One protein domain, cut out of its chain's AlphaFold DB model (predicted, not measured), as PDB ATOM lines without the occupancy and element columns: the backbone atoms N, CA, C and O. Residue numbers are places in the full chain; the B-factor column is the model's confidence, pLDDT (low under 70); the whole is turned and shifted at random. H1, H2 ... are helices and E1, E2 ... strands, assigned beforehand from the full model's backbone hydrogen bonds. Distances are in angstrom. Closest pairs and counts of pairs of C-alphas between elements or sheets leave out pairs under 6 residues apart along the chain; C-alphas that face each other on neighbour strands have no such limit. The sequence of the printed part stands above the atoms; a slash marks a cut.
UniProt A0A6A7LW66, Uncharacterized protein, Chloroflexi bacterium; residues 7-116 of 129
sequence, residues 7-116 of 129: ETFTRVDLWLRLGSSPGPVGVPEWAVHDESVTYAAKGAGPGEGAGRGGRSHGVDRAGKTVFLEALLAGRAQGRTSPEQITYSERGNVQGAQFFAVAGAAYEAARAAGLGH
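This is residues 7 to 116 of the 129 residues of an uncharacterized protein of Chloroflexi bacterium (UniProt A0A6A7LW66). There is little regular structure: a small three-stranded sheet, a long loop whose residues 42 to 47 stick out, and helix H3, free over residues 98 to 105. The printed part has 110 residues, 39 in named elements, in the order H1 E1 E2 H2 E3 H3, a mixed class. The parallel sheet runs E2 E1 E3. The whole is loose and flat, radius of gyration of the C-alphas 19.0 A, spanning 52 by 51 by 26 A.

H1, residues 7 to 11, only just on the sheet with 5 pairs of C-alphas within 10 A, only grazes it. E1, residues 14 to 17, is parallel to E2, residues 65 to 67, with N 66 and O 15 2.8 A apart. E3, residues 86 to 89, is parallel to E1, with N 16 and O 87 2.8 A apart. H2, residues 68 to 72, only grazes the sheet. E2, H2 and E3 form a split strand-helix-strand unit, E1 between its strands, with a right-handed crossover. H3, residues 94 to 111, is not on the sheet; 13 of 14 O i to N i+4 pairs are within hydrogen-bond range, every one in H1 and H2.

H1 begins at C-alpha 7 (-23.182, 29.853, 38.217); H3, 26.9 A long, ends at C-alpha 111 (19.479, 3.629, 45.393).

The printed part has no cut; links E1 to E2 and H2 to E3 are long. pLDDT is under 70 for 44 residues.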
ATOM      1  N   GLU A   7     -23.780  28.745  38.961       84.69
ATOM      2  CA  GLU A   7     -23.182  29.853  38.217       84.69
ATOM      3  C   GLU A   7     -21.722  29.565  37.860       84.69
ATOM      4  O   GLU A   7     -21.291  29.767  36.727       84.69
ATOM      5  N   THR A   8     -20.957  29.002  38.789       81.44
ATOM      6  CA  THR A   8     -19.579  28.600  38.522       81.44
ATOM      7  C   THR A   8     -19.535  27.560  37.402       81.44
ATOM      8  O   THR A   8     -18.680  27.638  36.524       81.44
ATOM      9  N   PHE A   9     -20.488  26.621  37.358       77.19
ATOM     10  CA  PHE A   9     -20.543  25.626  36.282       77.19
ATOM     11  C   PHE A   9     -20.789  26.221  34.891       77.19
ATOM     12  O   PHE A   9     -20.269  25.679  33.913       77.19
ATOM     13  N   THR A  10     -21.565  27.303  34.767       83.44
ATOM     14  CA  THR A  10     -21.820  27.915  33.450       83.44
ATOM     15  C   THR A  10     -20.591  28.643  32.922       83.44
ATOM     16  O   THR A  10     -20.355  28.623  31.714       83.44
ATOM     17  N   ARG A  11     -19.783  29.211  33.823       89.50
ATOM     18  CA  ARG A  11     -18.596  30.008  33.495       89.50
ATOM     19  C   ARG A  11     -17.363  29.192  33.126       89.50
ATOM     20  O   ARG A  11     -16.472  29.732  32.491       89.50
ATOM     21  N   VAL A  12     -17.277  27.929  33.537       90.44
ATOM     22  CA  VAL A  12     -16.113  27.100  33.199       90.44
ATOM     23  C   VAL A  12     -16.193  26.647  31.741       90.44
ATOM     24  O   VAL A  12     -17.186  26.048  31.317       90.44
ATOM     25  N   ASP A  13     -15.112  26.878  31.001       92.56
ATOM     26  CA  ASP A  13     -14.950  26.465  29.607       92.56
ATOM     27  C   ASP A  13     -14.424  25.032  29.499       92.56
ATOM     28  O   ASP A  13     -14.925  24.249  28.696       92.56
ATOM     29  N   LEU A  14     -13.450  24.672  30.344       91.38
ATOM     30  CA  LEU A  14     -12.800  23.360  30.336       91.38
ATOM     31  C   LEU A  14     -12.760  22.732  31.728       91.38
ATOM     32  O   LEU A  14     -12.319  23.348  32.700       91.38
ATOM     33  N   TRP A  15     -13.176  21.474  31.799       89.06
ATOM     34  CA  TRP A  15     -13.200  20.659  33.009       89.06
ATOM     35  C   TRP A  15     -12.118  19.586  32.941       89.06
ATOM     36  O   TRP A  15     -12.292  18.573  32.272       89.06
ATOM     37  N   LEU A  16     -11.004  19.791  33.641       88.12
ATOM     38  CA  LEU A  16      -9.963  18.781  33.768       88.12
ATOM     39  C   LEU A  16     -10.412  17.686  34.738       88.12
ATOM     40  O   LEU A  16     -10.633  17.942  35.925       88.12
ATOM     41  N   ARG A  17     -10.451  16.454  34.232       83.38
ATOM     42  CA  ARG A  17     -10.612  15.235  35.020       83.38
ATOM     43  C   ARG A  17      -9.290  14.477  35.043       83.38
ATOM     44  O   ARG A  17      -8.794  14.057  34.003       83.38
ATOM     45  N   LEU A  18      -8.714  14.301  36.233       81.50
ATOM     46  CA  LEU A  18      -7.415  13.627  36.367       81.50
ATOM     47  C   LEU A  18      -7.465  12.138  36.004       81.50
ATOM     48  O   LEU A  18      -6.455  11.569  35.611       81.50
ATOM     49  N   GLY A  19      -8.631  11.519  36.151       74.19
ATOM     50  CA  GLY A  19      -8.894  10.158  35.720       74.19
ATOM     51  C   GLY A  19     -10.165   9.612  36.360       74.19
ATOM     52  O   GLY A  19     -10.811  10.266  37.185       74.19
ATOM     53  N   SER A  20     -10.512   8.396  35.962       69.31
ATOM     54  CA  SER A  20     -11.585   7.595  36.545       69.31
ATOM     55  C   SER A  20     -10.993   6.263  36.991       69.31
ATOM     56  O   SER A  20     -10.024   5.804  36.389       69.31
ATOM     57  N   SER A  21     -11.572   5.634  38.013       65.94
ATOM     58  CA  SER A  21     -11.188   4.269  38.376       65.94
ATOM     59  C   SER A  21     -11.533   3.341  37.203       65.94
ATOM     60  O   SER A  21     -12.712   3.257  36.842       65.94
ATOM     61  N   PRO A  22     -10.551   2.697  36.542       62.16
ATOM     62  CA  PRO A  22     -10.853   1.723  35.504       62.16
ATOM     63  C   PRO A  22     -11.479   0.474  36.135       62.16
ATOM     64  O   PRO A  22     -11.328   0.218  37.333       62.16
ATOM     65  N   GLY A  23     -12.177  -0.320  35.323       65.19
ATOM     66  CA  GLY A  23     -12.596  -1.654  35.741       65.19
ATOM     67  C   GLY A  23     -11.388  -2.541  36.062       65.19
ATOM     68  O   GLY A  23     -10.287  -2.288  35.561       65.19
ATOM     69  N   PRO A  24     -11.561  -3.587  36.885       65.38
ATOM     70  CA  PRO A  24     -10.518  -4.579  37.102       65.38
ATOM     71  C   PRO A  24     -10.059  -5.179  35.769       65.38
ATOM     72  O   PRO A  24     -10.879  -5.492  34.910       65.38
ATOM     73  N   VAL A  25      -8.749  -5.399  35.616       66.44
ATOM     74  CA  VAL A  25      -8.124  -5.871  34.361       66.44
ATOM     75  C   VAL A  25      -8.728  -7.191  33.844       66.44
ATOM     76  O   VAL A  25      -8.713  -7.434  32.642       66.44
ATOM     77  N   GLY A  26      -9.290  -8.030  34.724       74.00
ATOM     78  CA  GLY A  26      -9.933  -9.300  34.357       74.00
ATOM     79  C   GLY A  26     -11.450  -9.251  34.136       74.00
ATOM     80  O   GLY A  26     -12.000 -10.229  33.644       74.00
ATOM     81  N   VAL A  27     -12.117  -8.153  34.504       74.56
ATOM     82  CA  VAL A  27     -13.577  -7.961  34.375       74.56
ATOM     83  C   VAL A  27     -13.871  -6.486  34.067       74.56
ATOM     84  O   VAL A  27     -14.374  -5.745  34.918       74.56
ATOM     85  N   PRO A  28     -13.489  -5.997  32.873       67.56
ATOM     86  CA  PRO A  28     -13.616  -4.585  32.510       67.56
ATOM     87  C   PRO A  28     -15.061  -4.067  32.573       67.56
ATOM     88  O   PRO A  28     -15.273  -2.879  32.807       67.56
ATOM     89  N   GLU A  29     -16.060  -4.941  32.442       71.25
ATOM     90  CA  GLU A  29     -17.481  -4.639  32.622       71.25
ATOM     91  C   GLU A  29     -17.844  -4.162  34.042       71.25
ATOM     92  O   GLU A  29     -18.909  -3.582  34.239       71.25
ATOM     93  N   TRP A  30     -16.967  -4.366  35.032       67.19
ATOM     94  CA  TRP A  30     -17.125  -3.852  36.400       67.19
ATOM     95  C   TRP A  30     -16.509  -2.462  36.590       67.19
ATOM     96  O   TRP A  30     -16.338  -2.010  37.724       67.19
ATOM     97  N   ALA A  31     -16.161  -1.770  35.504       65.50
ATOM     98  CA  ALA A  31     -15.766  -0.372  35.563       65.50
ATOM     99  C   ALA A  31     -16.873   0.471  36.209       65.50
ATOM    100  O   ALA A  31     -17.912   0.755  35.614       65.50
ATOM    101  N   VAL A  32     -16.628   0.898  37.445       60.56
ATOM    102  CA  VAL A  32     -17.448   1.893  38.126       60.56
ATOM    103  C   VAL A  32     -16.805   3.256  37.907       60.56
ATOM    104  O   VAL A  32     -15.763   3.582  38.466       60.56
ATOM    105  N   HIS A  33     -17.434   4.084  37.074       54.16
ATOM    106  CA  HIS A  33     -17.061   5.498  36.956       54.16
ATOM    107  C   HIS A  33     -17.494   6.328  38.185       54.16
ATOM    108  O   HIS A  33     -17.224   7.529  38.240       54.16
ATOM    109  N   ASP A  34     -18.170   5.691  39.146       55.81
ATOM    110  CA  ASP A  34     -18.644   6.274  40.401       55.81
ATOM    111  C   ASP A  34     -17.509   6.377  41.437       55.81
ATOM    112  O   ASP A  34     -16.535   5.620  41.422       55.81
ATOM    113  N   GLU A  35     -17.635   7.339  42.345       51.78
ATOM    114  CA  GLU A  35     -16.686   7.579  43.437       51.78
ATOM    115  C   GLU A  35     -16.911   6.639  44.633       51.78
ATOM    116  O   GLU A  35     -16.085   6.596  45.540       51.78
ATOM    117  N   SER A  36     -17.998   5.855  44.631       51.62
ATOM    118  CA  SER A  36     -18.356   4.946  45.726       51.62
ATOM    119  C   SER A  36     -18.716   3.545  45.225       51.62
ATOM    120  O   SER A  36     -19.609   3.379  44.396       51.62
ATOM    121  N   VAL A  37     -18.058   2.519  45.777       56.50
ATOM    122  CA  VAL A  37     -18.495   1.118  45.662       56.50
ATOM    123  C   VAL A  37     -19.365   0.799  46.871       56.50
ATOM    124  O   VAL A  37     -18.930   0.965  48.009       56.50
ATOM    125  N   THR A  38     -20.581   0.315  46.631       57.59
ATOM    126  CA  THR A  38     -21.512  -0.069  47.696       57.59
ATOM    127  C   THR A  38     -21.718  -1.577  47.683       57.59
ATOM    128  O   THR A  38     -21.941  -2.164  46.626       57.59
ATOM    129  N   TYR A  39     -21.663  -2.205  48.856       58.34
ATOM    130  CA  TYR A  39     -21.945  -3.626  49.032       58.34
ATOM    131  C   TYR A  39     -23.288  -3.814  49.738       58.34
ATOM    132  O   TYR A  39     -23.560  -3.157  50.740       58.34
ATOM    133  N   ALA A  40     -24.105  -4.745  49.248       65.19
ATOM    134  CA  ALA A  40     -25.302  -5.207  49.938       65.19
ATOM    135  C   ALA A  40     -25.222  -6.724  50.126       65.19
ATOM    136  O   ALA A  40     -24.860  -7.459  49.205       65.19
ATOM    137  N   ALA A  41     -25.559  -7.196  51.326       68.00
ATOM    138  CA  ALA A  41     -25.614  -8.622  51.606       68.00
ATOM    139  C   ALA A  41     -26.743  -9.289  50.803       68.00
ATOM    140  O   ALA A  41     -27.799  -8.701  50.560       68.00
ATOM    141  N   LYS A  42     -26.535 -10.548  50.407       58.25
ATOM    142  CA  LYS A  42     -27.550 -11.334  49.698       58.25
ATOM    143  C   LYS A  42     -28.798 -11.481  50.580       58.25
ATOM    144  O   LYS A  42     -28.719 -12.073  51.650       58.25
ATOM    145  N   GLY A  43     -29.932 -10.959  50.111       70.56
ATOM    146  CA  GLY A  43     -31.209 -10.965  50.840       70.56
ATOM    147  C   GLY A  43     -31.555  -9.652  51.548       70.56
ATOM    148  O   GLY A  43     -32.624  -9.568  52.140       70.56
ATOM    149  N   ALA A  44     -30.694  -8.634  51.468       65.31
ATOM    150  CA  ALA A  44     -31.010  -7.307  51.976       65.31
ATOM    151  C   ALA A  44     -32.173  -6.678  51.185       65.31
ATOM    152  O   ALA A  44     -32.200  -6.736  49.950       65.31
ATOM    153  N   GLY A  45     -33.143  -6.093  51.896       59.53
ATOM    154  CA  GLY A  45     -34.247  -5.367  51.274       59.53
ATOM    155  C   GLY A  45     -33.775  -4.077  50.582       59.53
ATOM    156  O   GLY A  45     -32.651  -3.619  50.807       59.53
ATOM    157  N   PRO A  46     -34.614  -3.440  49.744       55.69
ATOM    158  CA  PRO A  46     -34.286  -2.143  49.153       55.69
ATOM    159  C   PRO A  46     -33.920  -1.117  50.243       55.69
ATOM    160  O   PRO A  46     -34.766  -0.727  51.042       55.69
ATOM    161  N   GLY A  47     -32.656  -0.680  50.277       57.00
ATOM    162  CA  GLY A  47     -32.146   0.297  51.253       57.00
ATOM    163  C   GLY A  47     -31.406  -0.288  52.463       57.00
ATOM    164  O   GLY A  47     -30.866   0.482  53.257       57.00
ATOM    165  N   GLU A  48     -31.315  -1.613  52.595       55.03
ATOM    166  CA  GLU A  48     -30.462  -2.268  53.592       55.03
ATOM    167  C   GLU A  48     -29.083  -2.560  52.968       55.03
ATOM    168  O   GLU A  48     -28.953  -3.314  52.010       55.03
ATOM    169  N   GLY A  49     -28.032  -1.887  53.443       51.25
ATOM    170  CA  GLY A  49     -26.660  -2.002  52.912       51.25
ATOM    171  C   GLY A  49     -26.325  -1.047  51.758       51.25
ATOM    172  O   GLY A  49     -25.171  -0.660  51.593       51.25
ATOM    173  N   ALA A  50     -27.326  -0.557  51.025       50.88
ATOM    174  CA  ALA A  50     -27.146   0.552  50.095       50.88
ATOM    175  C   ALA A  50     -27.263   1.884  50.851       50.88
ATOM    176  O   ALA A  50     -28.368   2.319  51.174       50.88
ATOM    177  N   GLY A  51     -26.134   2.523  51.173       48.19
ATOM    178  CA  GLY A  51     -26.145   3.851  51.793       48.19
ATOM    179  C   GLY A  51     -27.072   4.812  51.036       48.19
ATOM    180  O   GLY A  51     -27.095   4.816  49.807       48.19
ATOM    181  N   ARG A  52     -27.833   5.643  51.765       46.22
ATOM    182  CA  ARG A  52     -28.747   6.684  51.236       46.22
ATOM    183  C   ARG A  52     -28.015   7.844  50.527       46.22
ATOM    184  O   ARG A  52     -28.459   8.988  50.581       46.22
ATOM    185  N   GLY A  53     -26.863   7.581  49.921       48.12
ATOM    186  CA  GLY A  53     -26.109   8.541  49.131       48.12
ATOM    187  C   GLY A  53     -26.510   8.416  47.669       48.12
ATOM    188  O   GLY A  53     -26.450   7.329  47.098       48.12
ATOM    189  N   GLY A  54     -26.927   9.521  47.052       45.62
ATOM    190  CA  GLY A  54     -27.009   9.577  45.597       45.62
ATOM    191  C   GLY A  54     -25.640   9.254  44.997       45.62
ATOM    192  O   GLY A  54     -24.619   9.685  45.528       45.62
ATOM    193  N   ARG A  55     -25.634   8.486  43.904       46.59
ATOM    194  CA  ARG A  55     -24.430   8.152  43.137       46.59
ATOM    195  C   ARG A  55     -23.611   9.411  42.850       46.59
ATOM    196  O   ARG A  55     -24.095  10.338  42.186       46.59
ATOM    197  N   SER A  56     -22.387   9.435  43.354       48.28
ATOM    198  CA  SER A  56     -21.360  10.435  43.077       48.28
ATOM    199  C   SER A  56     -20.823  10.211  41.666       48.28
ATOM    200  O   SER A  56     -19.705   9.752  41.454       48.28
ATOM    201  N   HIS A  57     -21.655  10.493  40.666       53.41
ATOM    202  CA  HIS A  57     -21.191  10.501  39.289       53.41
ATOM    203  C   HIS A  57     -20.163  11.620  39.178       53.41
ATOM    204  O   HIS A  57     -20.517  12.801  39.245       53.41
ATOM    205  N   GLY A  58     -18.899  11.235  39.014       54.44
ATOM    206  CA  GLY A  58     -17.888  12.141  38.512       54.44
ATOM    207  C   GLY A  58     -18.457  12.839  37.287       54.44
ATOM    208  O   GLY A  58     -19.018  12.193  36.399       54.44
ATOM    209  N   VAL A  59     -18.456  14.163  37.317       59.50
ATOM    210  CA  VAL A  59     -19.377  14.927  36.493       59.50
ATOM    211  C   VAL A  59     -18.826  15.012  35.074       59.50
ATOM    212  O   VAL A  59     -18.141  15.970  34.732       59.50
ATOM    213  N   ASP A  60     -19.122  14.019  34.233       62.94
ATOM    214  CA  ASP A  60     -18.861  14.150  32.804       62.94
ATOM    215  C   ASP A  60     -19.810  15.208  32.218       62.94
ATOM    216  O   ASP A  60     -21.036  15.058  32.178       62.94
ATOM    217  N   ARG A  61     -19.234  16.348  31.839       72.19
ATOM    218  CA  ARG A  61     -19.897  17.452  31.155       72.19
ATOM    219  C   ARG A  61     -19.628  17.326  29.665       72.19
ATOM    220  O   ARG A  61     -18.570  17.732  29.181       72.19
ATOM    221  N   ALA A  62     -20.625  16.815  28.947       70.50
ATOM    222  CA  ALA A  62     -20.590  16.675  27.496       70.50
ATOM    223  C   ALA A  62     -20.013  17.934  26.818       70.50
ATOM    224  O   ALA A  62     -20.526  19.041  26.987       70.50
ATOM    225  N   GLY A  63     -18.910  17.753  26.088       79.88
ATOM    226  CA  GLY A  63     -18.230  18.805  25.328       79.88
ATOM    227  C   GLY A  63     -17.304  19.738  26.121       79.88
ATOM    228  O   GLY A  63     -16.603  20.524  25.494       79.88
ATOM    229  N   LYS A  64     -17.265  19.660  27.460       87.38
ATOM    230  CA  LYS A  64     -16.376  20.478  28.310       87.38
ATOM    231  C   LYS A  64     -15.359  19.657  29.107       87.38
ATOM    232  O   LYS A  64     -14.328  20.204  29.503       87.38
ATOM    233  N   THR A  65     -15.631  18.376  29.373       87.25
ATOM    234  CA  THR A  65     -14.685  17.489  30.066       87.25
ATOM    235  C   THR A  65     -13.474  17.206  29.190       87.25
ATOM    236  O   THR A  65     -13.602  16.766  28.049       87.25
ATOM    237  N   VAL A  66     -12.289  17.384  29.759       89.38
ATOM    238  CA  VAL A  66     -11.024  16.953  29.183       89.38
ATOM    239  C   VAL A  66     -10.312  16.078  30.196       89.38
ATOM    240  O   VAL A  66     -10.110  16.459  31.350       89.38
ATOM    241  N   PHE A  67      -9.919  14.894  29.759       86.31
ATOM    242  CA  PHE A  67      -9.226  13.953  30.611       86.31
ATOM    243  C   PHE A  67      -7.702  14.129  30.537       86.31
ATOM    244  O   PHE A  67      -7.142  14.380  29.463       86.31
ATOM    245  N   LEU A  68      -7.016  13.983  31.673       87.62
ATOM    246  CA  LEU A  68      -5.568  14.173  31.761       87.62
ATOM    247  C   LEU A  68      -4.797  13.206  30.850       87.62
ATOM    248  O   LEU A  68      -3.859  13.620  30.177       87.62
ATOM    249  N   GLU A  69      -5.200  11.940  30.759       86.50
ATOM    250  CA  GLU A  69      -4.564  10.960  29.872       86.50
ATOM    251  C   GLU A  69      -4.743  11.295  28.389       86.50
ATOM    252  O   GLU A  69      -3.883  10.958  27.576       86.50
ATOM    253  N   ALA A  70      -5.841  11.959  28.017       89.06
ATOM    254  CA  ALA A  70      -6.047  12.428  26.654       89.06
ATOM    255  C   ALA A  70      -5.144  13.629  26.338       89.06
ATOM    256  O   ALA A  70      -4.582  13.676  25.246       89.06
ATOM    257  N   LEU A  71      -4.941  14.544  27.294       91.88
ATOM    258  CA  LEU A  71      -3.979  15.647  27.163       91.88
ATOM    259  C   LEU A  71      -2.545  15.135  27.029       91.88
ATOM    260  O   LEU A  71      -1.838  15.521  26.102       91.88
ATOM    261  N   LEU A  72      -2.129  14.234  27.922       91.00
ATOM    262  CA  LEU A  72      -0.773  13.677  27.929       91.00
ATOM    263  C   LEU A  72      -0.462  12.881  26.657       91.00
ATOM    264  O   LEU A  72       0.680  12.857  26.210       91.00
ATOM    265  N   ALA A  73      -1.473  12.255  26.054       93.44
ATOM    266  CA  ALA A  73      -1.329  11.519  24.803       93.44
ATOM    267  C   ALA A  73      -1.567  12.364  23.538       93.44
ATOM    268  O   ALA A  73      -1.592  11.805  22.443       93.44
ATOM    269  N   GLY A  74      -1.806  13.675  23.668       93.88
ATOM    270  CA  GLY A  74      -2.085  14.562  22.532       93.88
ATOM    271  C   GLY A  74      -3.411  14.284  21.811       93.88
ATOM    272  O   GLY A  74      -3.588  14.698  20.670       93.88
ATOM    273  N   ARG A  75      -4.346  13.572  22.452       93.38
ATOM    274  CA  ARG A  75      -5.671  13.225  21.902       93.38
ATOM    275  C   ARG A  75      -6.749  14.260  22.225       93.38
ATOM    276  O   ARG A  75      -7.845  14.188  21.679       93.38
ATOM    277  N   ALA A  76      -6.461  15.186  23.134       91.31
ATOM    278  CA  ALA A  76      -7.342  16.285  23.501       91.31
ATOM    279  C   ALA A  76      -6.557  17.595  23.581       91.31
ATOM    280  O   ALA A  76      -5.347  17.601  23.809       91.31
ATOM    281  N   GLN A  77      -7.270  18.706  23.426       93.06
ATOM    282  CA  GLN A  77      -6.711  20.045  23.530       93.06
ATOM    283  C   GLN A  77      -7.024  20.631  24.910       93.06
ATOM    284  O   GLN A  77      -8.158  20.560  25.381       93.06
ATOM    285  N   GLY A  78      -6.004  21.184  25.566       92.25
ATOM    286  CA  GLY A  78      -6.159  21.891  26.837       92.25
ATOM    287  C   GLY A  78      -6.625  23.334  26.642       92.25
ATOM    288  O   GLY A  78      -7.263  23.680  25.650       92.25
ATOM    289  N   ARG A  79      -6.261  24.202  27.592       94.19
ATOM    290  CA  ARG A  79      -6.468  25.651  27.474       94.19
ATOM    291  C   ARG A  79      -5.742  26.197  26.243       94.19
ATOM    292  O   ARG A  79      -4.565  25.916  26.042       94.19
ATOM    293  N   THR A  80      -6.446  27.006  25.461       95.12
ATOM    294  CA  THR A  80      -5.985  27.551  24.171       95.12
ATOM    295  C   THR A  80      -5.964  29.063  24.104       95.12
ATOM    296  O   THR A  80      -5.288  29.618  23.244       95.12
ATOM    297  N   SER A  81      -6.654  29.736  25.021       96.00
ATOM    298  CA  SER A  81      -6.591  31.188  25.135       96.00
ATOM    299  C   SER A  81      -6.527  31.622  26.598       96.00
ATOM    300  O   SER A  81      -6.924  30.865  27.497       96.00
ATOM    301  N   PRO A  82      -5.999  32.831  26.862       95.94
ATOM    302  CA  PRO A  82      -5.903  33.339  28.212       95.94
ATOM    303  C   PRO A  82      -7.256  33.582  28.898       95.94
ATOM    304  O   PRO A  82      -7.327  33.489  30.124       95.94
ATOM    305  N   GLU A  83      -8.310  33.824  28.121       96.62
ATOM    306  CA  GLU A  83      -9.672  34.142  28.565       96.62
ATOM    307  C   GLU A  83     -10.441  32.920  29.081       96.62
ATOM    308  O   GLU A  83     -11.407  33.081  29.826       96.62
ATOM    309  N   GLN A  84     -10.017  31.706  28.709       95.44
ATOM    310  CA  GLN A  84     -10.696  30.481  29.124       95.44
ATOM    311  C   GLN A  84     -10.534  30.214  30.622       95.44
ATOM    312  O   GLN A  84      -9.419  30.195  31.159       95.44
ATOM    313  N   ILE A  85     -11.653  29.906  31.272       93.94
ATOM    314  CA  ILE A  85     -11.734  29.468  32.661       93.94
ATOM    315  C   ILE A  85     -11.643  27.941  32.698       93.94
ATOM    316  O   ILE A  85     -12.477  27.228  32.137       93.94
ATOM    317  N   THR A  86     -10.641  27.424  33.408       92.56
ATOM    318  CA  THR A  86     -10.438  25.984  33.604       92.56
ATOM    319  C   THR A  86     -10.760  25.577  35.035       92.56
ATOM    320  O   THR A  86     -10.309  26.228  35.977       92.56
ATOM    321  N   TYR A  87     -11.461  24.462  35.213       88.75
ATOM    322  CA  TYR A  87     -11.677  23.838  36.515       88.75
ATOM    323  C   TYR A  87     -10.993  22.478  36.559       88.75
ATOM    324  O   TYR A  87     -11.170  21.677  35.649       88.75
ATOM    325  N   SER A  88     -10.235  22.205  37.620       85.19
ATOM    326  CA  SER A  88      -9.644  20.889  37.857       85.19
ATOM    327  C   SER A  88     -10.407  20.186  38.965       85.19
ATOM    328  O   SER A  88     -10.244  20.505  40.144       85.19
ATOM    329  N   GLU A  89     -11.210  19.197  38.590       75.50
ATOM    330  CA  GLU A  89     -11.853  18.328  39.563       75.50
ATOM    331  C   GLU A  89     -10.835  17.308  40.065       75.50
ATOM    332  O   GLU A  89     -10.201  16.600  39.280       75.50
ATOM    333  N   ARG A  90     -10.703  17.187  41.389       64.19
ATOM    334  CA  ARG A  90     -10.016  16.044  41.993       64.19
ATOM    335  C   ARG A  90     -10.913  14.816  41.819       64.19
ATOM    336  O   ARG A  90     -11.678  14.496  42.717       64.19
ATOM    337  N   GLY A  91     -10.860  14.193  40.642       60.81
ATOM    338  CA  GLY A  91     -11.586  12.955  40.352       60.81
ATOM    339  C   GLY A  91     -11.148  11.787  41.249       60.81
ATOM    340  O   GLY A  91     -10.265  11.926  42.101       60.81
ATOM    341  N   ASN A  92     -11.737  10.611  41.021       61.72
ATOM    342  CA  ASN A  92     -11.525   9.376  41.791       61.72
ATOM    343  C   ASN A  92     -10.150   8.711  41.542       61.72
ATOM    344  O   ASN A  92     -10.058   7.543  41.177       61.72
ATOM    345  N   VAL A  93      -9.063   9.473  41.675       64.88
ATOM    346  CA  VAL A  93      -7.675   9.017  41.467       64.88
ATOM    347  C   VAL A  93      -6.767   9.360  42.644       64.88
ATOM    348  O   VAL A  93      -5.544   9.336  42.513       64.88
ATOM    349  N   GLN A  94      -7.350   9.671  43.805       62.56
ATOM    350  CA  GLN A  94      -6.601  10.082  44.995       62.56
ATOM    351  C   GLN A  94      -5.506   9.058  45.341       62.56
ATOM    352  O   GLN A  94      -4.376   9.455  45.582       62.56
ATOM    353  N   GLY A  95      -5.785   7.751  45.236       64.75
ATOM    354  CA  GLY A  95      -4.783   6.696  45.450       64.75
ATOM    355  C   GLY A  95      -3.705   6.586  44.359       64.75
ATOM    356  O   GLY A  95      -2.557   6.269  44.666       64.75
ATOM    357  N   ALA A  96      -4.030   6.883  43.098       68.75
ATOM    358  CA  ALA A  96      -3.089   6.726  41.982       68.75
ATOM    359  C   ALA A  96      -1.934   7.736  42.047       68.75
ATOM    360  O   ALA A  96      -0.794   7.404  41.725       68.75
ATOM    361  N   GLN A  97      -2.212   8.953  42.524       74.12
ATOM    362  CA  GLN A  97      -1.178   9.965  42.757       74.12
ATOM    363  C   GLN A  97      -0.174   9.504  43.820       74.12
ATOM    364  O   GLN A  97       1.032   9.662  43.635       74.12
ATOM    365  N   PHE A  98      -0.658   8.877  44.898       79.75
ATOM    366  CA  PHE A  98       0.209   8.320  45.935       79.75
ATOM    367  C   PHE A  98       1.009   7.118  45.437       79.75
ATOM    368  O   PHE A  98       2.185   7.030  45.764       79.75
ATOM    369  N   PHE A  99       0.429   6.234  44.614       76.19
ATOM    370  CA  PHE A  99       1.161   5.102  44.035       76.19
ATOM    371  C   PHE A  99       2.367   5.555  43.200       76.19
ATOM    372  O   PHE A  99       3.471   5.045  43.387       76.19
ATOM    373  N   ALA A 100       2.174   6.546  42.321       79.31
ATOM    374  CA  ALA A 100       3.252   7.065  41.481       79.31
ATOM    375  C   ALA A 100       4.411   7.638  42.318       79.31
ATOM    376  O   ALA A 100       5.577   7.353  42.046       79.31
ATOM    377  N   VAL A 101       4.093   8.401  43.371       88.25
ATOM    378  CA  VAL A 101       5.105   8.953  44.287       88.25
ATOM    379  C   VAL A 101       5.750   7.855  45.135       88.25
ATOM    380  O   VAL A 101       6.962   7.881  45.324       88.25
ATOM    381  N   ALA A 102       4.977   6.880  45.618       88.44
ATOM    382  CA  ALA A 102       5.477   5.786  46.447       88.44
ATOM    383  C   ALA A 102       6.508   4.928  45.703       88.44
ATOM    384  O   ALA A 102       7.562   4.639  46.262       88.44
ATOM    385  N   GLY A 103       6.245   4.581  44.439       90.19
ATOM    386  CA  GLY A 103       7.202   3.846  43.608       90.19
ATOM    387  C   GLY A 103       8.502   4.627  43.403       90.19
ATOM    388  O   GLY A 103       9.583   4.109  43.668       90.19
ATOM    389  N   ALA A 104       8.409   5.903  43.016       93.44
ATOM    390  CA  ALA A 104       9.589   6.747  42.827       93.44
ATOM    391  C   ALA A 104      10.395   6.935  44.128       93.44
ATOM    392  O   ALA A 104      11.624   6.866  44.114       93.44
ATOM    393  N   ALA A 105       9.710   7.141  45.256       95.44
ATOM    394  CA  ALA A 105      10.340   7.269  46.566       95.44
ATOM    395  C   ALA A 105      11.026   5.965  47.002       95.44
ATOM    396  O   ALA A 105      12.132   6.019  47.535       95.44
ATOM    397  N   TYR A 106      10.405   4.809  46.750       94.19
ATOM    398  CA  TYR A 106      10.987   3.496  47.035       94.19
ATOM    399  C   TYR A 106      12.283   3.264  46.250       94.19
ATOM    400  O   TYR A 106      13.307   2.935  46.847       94.19
ATOM    401  N   GLU A 107      12.265   3.495  44.934       95.62
ATOM    402  CA  GLU A 107      13.454   3.325  44.089       95.62
ATOM    403  C   GLU A 107      14.582   4.284  44.497       95.62
ATOM    404  O   GLU A 107      15.743   3.882  44.600       95.62
ATOM    405  N   ALA A 108      14.246   5.539  44.813       97.31
ATOM    406  CA  ALA A 108      15.213   6.513  45.309       97.31
ATOM    407  C   ALA A 108      15.815   6.098  46.664       97.31
ATOM    408  O   ALA A 108      17.029   6.194  46.854       97.31
ATOM    409  N   ALA A 109      14.993   5.602  47.593       97.12
ATOM    410  CA  ALA A 109      15.455   5.112  48.888       97.12
ATOM    411  C   ALA A 109      16.383   3.898  48.732       97.12
ATOM    412  O   ALA A 109      17.460   3.881  49.330       97.12
ATOM    413  N   ARG A 110      16.028   2.935  47.868       95.56
ATOM    414  CA  ARG A 110      16.891   1.789  47.540       95.56
ATOM    415  C   ARG A 110      18.240   2.223  46.979       95.56
ATOM    416  O   ARG A 110      19.266   1.732  47.438       95.56
ATOM    417  N   ALA A 111      18.247   3.136  46.008       97.50
ATOM    418  CA  ALA A 111      19.479   3.629  45.393       97.50
ATOM    419  C   ALA A 111      20.393   4.351  46.400       97.50
ATOM    420  O   ALA A 111      21.615   4.293  46.280       97.50
ATOM    421  N   ALA A 112      19.805   4.992  47.412       97.88
ATOM    422  CA  ALA A 112      20.521   5.663  48.491       97.88
ATOM    423  C   ALA A 112      20.891   4.742  49.673       97.88
ATOM    424  O   ALA A 112      21.497   5.212  50.634       97.88
ATOM    425  N   GLY A 113      20.527   3.453  49.638       97.06
ATOM    426  CA  GLY A 113      20.752   2.528  50.755       97.06
ATOM    427  C   GLY A 113      19.956   2.885  52.019       97.06
ATOM    428  O   GLY A 113      20.414   2.615  53.127       97.06
ATOM    429  N   LEU A 114      18.794   3.525  51.862       97.38
ATOM    430  CA  LEU A 114      17.908   3.935  52.951       97.38
ATOM    431  C   LEU A 114      16.805   2.896  53.199       97.38
ATOM    432  O   LEU A 114      16.354   2.214  52.280       97.38
ATOM    433  N   GLY A 115      16.311   2.850  54.438       93.69
ATOM    434  CA  GLY A 115      15.224   1.965  54.862       93.69
ATOM    435  C   GLY A 115      15.702   0.741  55.645       93.69
ATOM    436  O   GLY A 115      16.890   0.571  55.912       93.69
ATOM    437  N   HIS A 116      14.748  -0.100  56.041       91.75
ATOM    438  CA  HIS A 116      14.990  -1.331  56.788       91.75
ATOM    439  C   HIS A 116      14.187  -2.473  56.172       91.75
ATOM    440  O   HIS A 116      13.025  -2.284  55.807       91.75
TER     441      HIS A 116